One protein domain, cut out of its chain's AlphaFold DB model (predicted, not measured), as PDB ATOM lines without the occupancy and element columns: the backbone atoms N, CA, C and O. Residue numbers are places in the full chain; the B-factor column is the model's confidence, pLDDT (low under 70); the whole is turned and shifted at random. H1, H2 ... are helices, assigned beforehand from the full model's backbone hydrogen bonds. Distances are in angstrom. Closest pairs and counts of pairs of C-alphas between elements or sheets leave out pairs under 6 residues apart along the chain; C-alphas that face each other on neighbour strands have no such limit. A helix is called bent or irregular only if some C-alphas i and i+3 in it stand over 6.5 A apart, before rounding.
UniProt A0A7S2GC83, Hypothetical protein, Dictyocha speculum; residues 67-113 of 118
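Overview. This is residues 67 to 113 of the 118 residues of the protein "Hypothetical protein" of Dictyocha speculum (UniProt A0A7S2GC83). What is the shape of this domain? One long kinked helix, H1, makes one limb of a flat, loose shape; after H1 the backbone folds back through a single-turn helix, H2, near H1, and a stretch with no named element, residues 96 to 104, then leads away beyond residue 71, where H1 begins, to a second small helix, H3. The body is thin and open, with H3 and the last residues, 109 to 113, at the end far from H2. What is it made of, and how large is it? The printed part has 47 residues with three named helices in the order H1, H2, H3 and no named strand, class all helix; it is loose, with a radius of gyration of the C-alphas of 12.0 A and spans of 36 by 21 by 11 A.

Along the chain. Where is the longest helix? H1 is residues 71 to 87, 20.0 A from first to last C-alpha; C-alpha 71 is at (237.792, 228.827, 129.694) and C-alpha 87 at (224.255, 242.575, 134.938). Where are the two shorter helices? H2 is residues 92 to 95, 5.0 A long. H3 is residues 105 to 108, also 5.0 A long, and its last C-alpha, 108, is at (234.084, 220.037, 134.318).

Arrangement. Does H1 run straight? It has a kink of 35 degrees near residue 81. It is irregular, but only just: C-alphas 77 and 80 are 6.9 A apart. Which helix comes nearest to H1? H2 is close but not clearly touching, with 1 pair of C-alphas within 8 A; the closest C-alphas are those of Pro 76 and Lys 95, 7.2 A apart, and the centres are 11.5 A apart. Where does H3 stand? H3 is apart from H1 and also apart from H2. What do the backbone N and O atoms show? In H1, 9 of 13 pairs of O i and N i+4 are within hydrogen-bond range; H2 and H3, with 4 residues each, are too short for such a pair, and each has its 1 pair of O i and N i+3 within range.

Size, cuts and confidence. How far does it reach? The two C-alphas farthest apart are those of Ser 92 and Pro 113, at 36.5 A, and the first and last printed C-alphas, of Ser 67 and Pro 113, are 21.4 A apart. Is the printed part continuous, and how long are its links? The printed part has no cut; the link from H1 to H2, 4 residues, is tight, and the link from H2 to H3, 9 residues, is short. Where is the confidence low? The mean pLDDT of the printed part is 90.7, and residues 110 to 113 of the model are under 70.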
ATOM      1  N   SER A  67     239.127 223.477 123.394       94.75
ATOM      2  CA  SER A  67     238.533 222.381 124.168       94.75
ATOM      3  C   SER A  67     237.216 222.827 124.798       94.75
ATOM      4  O   SER A  67     237.140 223.924 125.351       94.75
ATOM      5  N   ILE A  68     236.229 221.930 124.829       92.25
ATOM      6  CA  ILE A  68     234.979 222.128 125.575       92.25
ATOM      7  C   ILE A  68     235.218 222.404 127.070       92.25
ATOM      8  O   ILE A  68     234.373 222.998 127.733       92.25
ATOM      9  N   ARG A  69     236.382 222.006 127.602       94.94
ATOM     10  CA  ARG A  69     236.799 222.241 128.994       94.94
ATOM     11  C   ARG A  69     237.579 223.542 129.176       94.94
ATOM     12  O   ARG A  69     237.931 223.879 130.306       94.94
ATOM     13  N   SER A  70     237.920 224.233 128.090       95.50
ATOM     14  CA  SER A  70     238.705 225.466 128.133       95.50
ATOM     15  C   SER A  70     237.850 226.642 128.586       95.50
ATOM     16  O   SER A  70     236.713 226.801 128.139       95.50
ATOM     17  N   LEU A  71     238.421 227.540 129.391       95.75
ATOM     18  CA  LEU A  71     237.792 228.827 129.694       95.75
ATOM     19  C   LEU A  71     237.497 229.636 128.420       95.75
ATOM     20  O   LEU A  71     236.472 230.314 128.371       95.75
ATOM     21  N   ARG A  72     238.315 229.503 127.359       93.75
ATOM     22  CA  ARG A  72     238.047 230.126 126.046       93.75
ATOM     23  C   ARG A  72     236.778 229.619 125.377       93.75
ATOM     24  O   ARG A  72     236.206 230.349 124.577       93.75
ATOM     25  N   PHE A  73     236.343 228.402 125.687       92.12
ATOM     26  CA  PHE A  73     235.060 227.881 125.230       92.12
ATOM     27  C   PHE A  73     233.946 228.247 126.212       92.12
ATOM     28  O   PHE A  73     232.913 228.778 125.816       92.12
ATOM     29  N   LEU A  74     234.164 228.013 127.505       92.56
ATOM     30  CA  LEU A  74     233.112 228.105 128.512       92.56
ATOM     31  C   LEU A  74     232.648 229.539 128.782       92.56
ATOM     32  O   LEU A  74     231.445 229.785 128.888       92.56
ATOM     33  N   LEU A  75     233.582 230.492 128.897       93.94
ATOM     34  CA  LEU A  75     233.212 231.857 129.262       93.94
ATOM     35  C   LEU A  75     232.392 232.549 128.166       93.94
ATOM     36  O   LEU A  75     231.311 233.032 128.492       93.94
ATOM     37  N   PRO A  76     232.810 232.560 126.883       91.50
ATOM     38  CA  PRO A  76     232.046 233.244 125.842       91.50
ATOM     39  C   PRO A  76     230.706 232.580 125.521       91.50
ATOM     40  O   PRO A  76     229.759 233.288 125.198       91.50
ATOM     41  N   ASN A  77     230.616 231.249 125.618       88.44
ATOM     42  CA  ASN A  77     229.419 230.518 125.191       88.44
ATOM     43  C   ASN A  77     228.373 230.336 126.300       88.44
ATOM     44  O   ASN A  77     227.194 230.211 125.986       88.44
ATOM     45  N   TYR A  78     228.765 230.335 127.582       87.56
ATOM     46  CA  TYR A  78     227.825 230.056 128.680       87.56
ATOM     47  C   TYR A  78     227.843 231.106 129.792       87.56
ATOM     48  O   TYR A  78     226.783 231.519 130.258       87.56
ATOM     49  N   VAL A  79     229.021 231.571 130.221       92.25
ATOM     50  CA  VAL A  79     229.118 232.460 131.395       92.25
ATOM     51  C   VAL A  79     228.817 233.915 131.041       92.25
ATOM     52  O   VAL A  79     227.968 234.534 131.678       92.25
ATOM     53  N   PHE A  80     229.476 234.475 130.024       94.31
ATOM     54  CA  PHE A  80     229.260 235.861 129.612       94.31
ATOM     55  C   PHE A  80     227.820 236.111 129.165       94.31
ATOM     56  O   PHE A  80     227.250 237.062 129.686       94.31
ATOM     57  N   PRO A  81     227.170 235.268 128.339       90.88
ATOM     58  CA  PRO A  81     225.766 235.485 127.988       90.88
ATOM     59  C   PRO A  81     224.844 235.562 129.215       90.88
ATOM     60  O   PRO A  81     223.933 236.389 129.251       90.88
ATOM     61  N   SER A  82     225.108 234.754 130.251       91.00
ATOM     62  CA  SER A  82     224.355 234.806 131.510       91.00
ATOM     63  C   SER A  82     224.615 236.104 132.281       91.00
ATOM     64  O   SER A  82     223.667 236.764 132.700       91.00
ATOM     65  N   ILE A  83     225.883 236.513 132.419       94.75
ATOM     66  CA  ILE A  83     226.251 237.786 133.062       94.75
ATOM     67  C   ILE A  83     225.615 238.962 132.322       94.75
ATOM     68  O   ILE A  83     225.062 239.854 132.954       94.75
ATOM     69  N   GLU A  84     225.656 238.965 130.991       94.50
ATOM     70  CA  GLU A  84     225.144 240.067 130.176       94.50
ATOM     71  C   GLU A  84     223.638 240.232 130.286       94.50
ATOM     72  O   GLU A  84     223.140 241.358 130.334       94.50
ATOM     73  N   LYS A  85     222.926 239.111 130.400       92.44
ATOM     74  CA  LYS A  85     221.487 239.089 130.642       92.44
ATOM     75  C   LYS A  85     221.111 239.672 132.008       92.44
ATOM     76  O   LYS A  85     220.060 240.295 132.121       92.44
ATOM     77  N   GLU A  86     221.935 239.463 133.034       95.06
ATOM     78  CA  GLU A  86     221.615 239.826 134.425       95.06
ATOM     79  C   GLU A  86     222.205 241.169 134.875       95.06
ATOM     80  O   GLU A  86     221.593 241.886 135.662       95.06
ATOM     81  N   SER A  87     223.402 241.505 134.398       95.19
ATOM     82  CA  SER A  87     224.255 242.575 134.938       95.19
ATOM     83  C   SER A  87     224.748 243.570 133.880       95.19
ATOM     84  O   SER A  87     225.450 244.523 134.218       95.19
ATOM     85  N   GLY A  88     224.372 243.388 132.611       94.94
ATOM     86  CA  GLY A  88     224.819 244.232 131.501       94.94
ATOM     87  C   GLY A  88     226.136 243.768 130.856       94.94
ATOM     88  O   GLY A  88     226.722 242.770 131.268       94.94
ATOM     89  N   PRO A  89     226.597 244.466 129.802       96.56
ATOM     90  CA  PRO A  89     227.627 243.969 128.891       96.56
ATOM     91  C   PRO A  89     228.963 243.703 129.592       96.56
ATOM     92  O   PRO A  89     229.483 244.561 130.309       96.56
ATOM     93  N   VAL A  90     229.568 242.546 129.312       96.69
ATOM     94  CA  VAL A  90     230.922 242.243 129.780       96.69
ATOM     95  C   VAL A  90     231.906 243.135 129.006       96.69
ATOM     96  O   VAL A  90     231.860 243.159 127.771       96.69
ATOM     97  N   PRO A  91     232.811 243.869 129.683       97.31
ATOM     98  CA  PRO A  91     233.796 244.715 129.012       97.31
ATOM     99  C   PRO A  91     234.650 243.948 127.993       97.31
ATOM    100  O   PRO A  91     235.140 242.856 128.289       97.31
ATOM    101  N   SER A  92     234.902 244.543 126.821       95.81
ATOM    102  CA  SER A  92     235.649 243.885 125.734       95.81
ATOM    103  C   SER A  92     237.040 243.417 126.157       95.81
ATOM    104  O   SER A  92     237.437 242.311 125.816       95.81
ATOM    105  N   TRP A  93     237.741 244.181 127.005       96.50
ATOM    106  CA  TRP A  93     239.066 243.786 127.493       96.50
ATOM    107  C   TRP A  93     239.055 242.453 128.261       96.50
ATOM    108  O   TRP A  93     240.064 241.754 128.256       96.50
ATOM    109  N   ILE A  94     237.931 242.071 128.885       96.44
ATOM    110  CA  ILE A  94     237.769 240.758 129.525       96.44
ATOM    111  C   ILE A  94     237.541 239.683 128.461       96.44
ATOM    112  O   ILE A  94     238.195 238.642 128.498       96.44
ATOM    113  N   LYS A  95     236.644 239.942 127.500       94.50
ATOM    114  CA  LYS A  95     236.318 239.005 126.412       94.50
ATOM    115  C   LYS A  95     237.544 238.660 125.563       94.50
ATOM    116  O   LYS A  95     237.738 237.498 125.218       94.50
ATOM    117  N   ASP A  96     238.391 239.650 125.302       95.00
ATOM    118  CA  ASP A  96     239.565 239.521 124.436       95.00
ATOM    119  C   ASP A  96     240.759 238.835 125.130       95.00
ATOM    120  O   ASP A  96     241.688 238.391 124.459       95.00
ATOM    121  N   ASN A  97     240.745 238.721 126.465       96.19
ATOM    122  CA  ASN A  97     241.856 238.180 127.264       96.19
ATOM    123  C   ASN A  97     241.483 236.906 128.040       96.19
ATOM    124  O   ASN A  97     242.084 236.600 129.072       96.19
ATOM    125  N   VAL A  98     240.500 236.140 127.559       96.25
ATOM    126  CA  VAL A  98     240.145 234.855 128.176       96.25
ATOM    127  C   VAL A  98     241.289 233.843 127.995       96.25
ATOM    128  O   VAL A  98     241.647 233.525 126.856       96.25
ATOM    129  N   PRO A  99     241.862 233.292 129.083       95.38
ATOM    130  CA  PRO A  99     242.961 232.338 128.983       95.38
ATOM    131  C   PRO A  99     242.490 230.971 128.471       95.38
ATOM    132  O   PRO A  99     241.384 230.528 128.769       95.38
ATOM    133  N   ASP A 100     243.357 230.255 127.754       93.38
ATOM    134  CA  ASP A 100     243.098 228.885 127.279       93.38
ATOM    135  C   ASP A 100     243.423 227.833 128.357       93.38
ATOM    136  O   ASP A 100     244.230 226.925 128.151       93.38
ATOM    137  N   TYR A 101     242.850 227.994 129.554       95.81
ATOM    138  CA  TYR A 101     243.034 227.045 130.652       95.81
ATOM    139  C   TYR A 101     241.947 225.985 130.657       95.81
ATOM    140  O   TYR A 101     240.759 226.300 130.613       95.81
ATOM    141  N   LEU A 102     242.375 224.729 130.760       95.81
ATOM    142  CA  LEU A 102     241.487 223.586 130.892       95.81
ATOM    143  C   LEU A 102     241.018 223.476 132.340       95.81
ATOM    144  O   LEU A 102     241.837 223.392 133.258       95.81
ATOM    145  N   LEU A 103     239.706 223.423 132.545       94.69
ATOM    146  CA  LEU A 103     239.165 223.033 133.839       94.69
ATOM    147  C   LEU A 103     239.583 221.588 134.159       94.69
ATOM    148  O   LEU A 103     239.569 220.744 133.261       94.69
ATOM    149  N   PRO A 104     239.933 221.252 135.411       92.75
ATOM    150  CA  PRO A 104     240.117 219.862 135.820       92.75
ATOM    151  C   PRO A 104     238.855 219.034 135.558       92.75
ATOM    152  O   PRO A 104     237.743 219.551 135.655       92.75
ATOM    153  N   TRP A 105     239.014 217.740 135.265       89.06
ATOM    154  CA  TRP A 105     237.875 216.848 135.010       89.06
ATOM    155  C   TRP A 105     236.849 216.863 136.143       89.06
ATOM    156  O   TRP A 105     235.671 217.027 135.860       89.06
ATOM    157  N   SER A 106     237.291 216.831 137.403       87.56
ATOM    158  CA  SER A 106     236.408 216.908 138.579       87.56
ATOM    159  C   SER A 106     235.535 218.164 138.627       87.56
ATOM    160  O   SER A 106     234.454 218.137 139.199       87.56
ATOM    161  N   VAL A 107     235.987 219.271 138.036       89.69
ATOM    162  CA  VAL A 107     235.207 220.511 137.956       89.69
ATOM    163  C   VAL A 107     234.295 220.478 136.732       89.69
ATOM    164  O   VAL A 107     233.120 220.815 136.831       89.69
ATOM    165  N   PHE A 108     234.819 220.044 135.583       88.56
ATOM    166  CA  PHE A 108     234.084 220.037 134.318       88.56
ATOM    167  C   PHE A 108     232.907 219.049 134.305       88.56
ATOM    168  O   PHE A 108     231.850 219.371 133.776       88.56
ATOM    169  N   SER A 109     233.060 217.860 134.895       82.75
ATOM    170  CA  SER A 109     232.037 216.804 134.870       82.75
ATOM    171  C   SER A 109     231.011 216.873 136.011       82.75
ATOM    172  O   SER A 109     230.256 215.922 136.189       82.75
ATOM    173  N   GLY A 110     230.957 217.971 136.776       69.69
ATOM    174  CA  GLY A 110     229.912 218.191 137.788       69.69
ATOM    175  C   GLY A 110     230.249 217.773 139.225       69.69
ATOM    176  O   GLY A 110     229.336 217.641 140.036       69.69
ATOM    177  N   GLY A 111     231.528 217.603 139.572       61.53
ATOM    178  CA  GLY A 111     231.974 217.329 140.941       61.53
ATOM    179  C   GLY A 111     232.923 216.132 141.043       61.53
ATOM    180  O   GLY A 111     233.126 215.416 140.057       61.53
ATOM    181  N   PRO A 112     233.546 215.911 142.218       57.91
ATOM    182  CA  PRO A 112     234.335 214.706 142.452       57.91
ATOM    183  C   PRO A 112     233.481 213.461 142.157       57.91
ATOM    184  O   PRO A 112     232.267 213.506 142.377       57.91
ATOM    185  N   PRO A 113     234.083 212.358 141.668       56.94
ATOM    186  CA  PRO A 113     233.385 211.079 141.594       56.94
ATOM    187  C   PRO A 113     232.695 210.806 142.940       56.94
ATOM    188  O   PRO A 113     233.271 211.182 143.970       56.94
TER     189      PRO A 113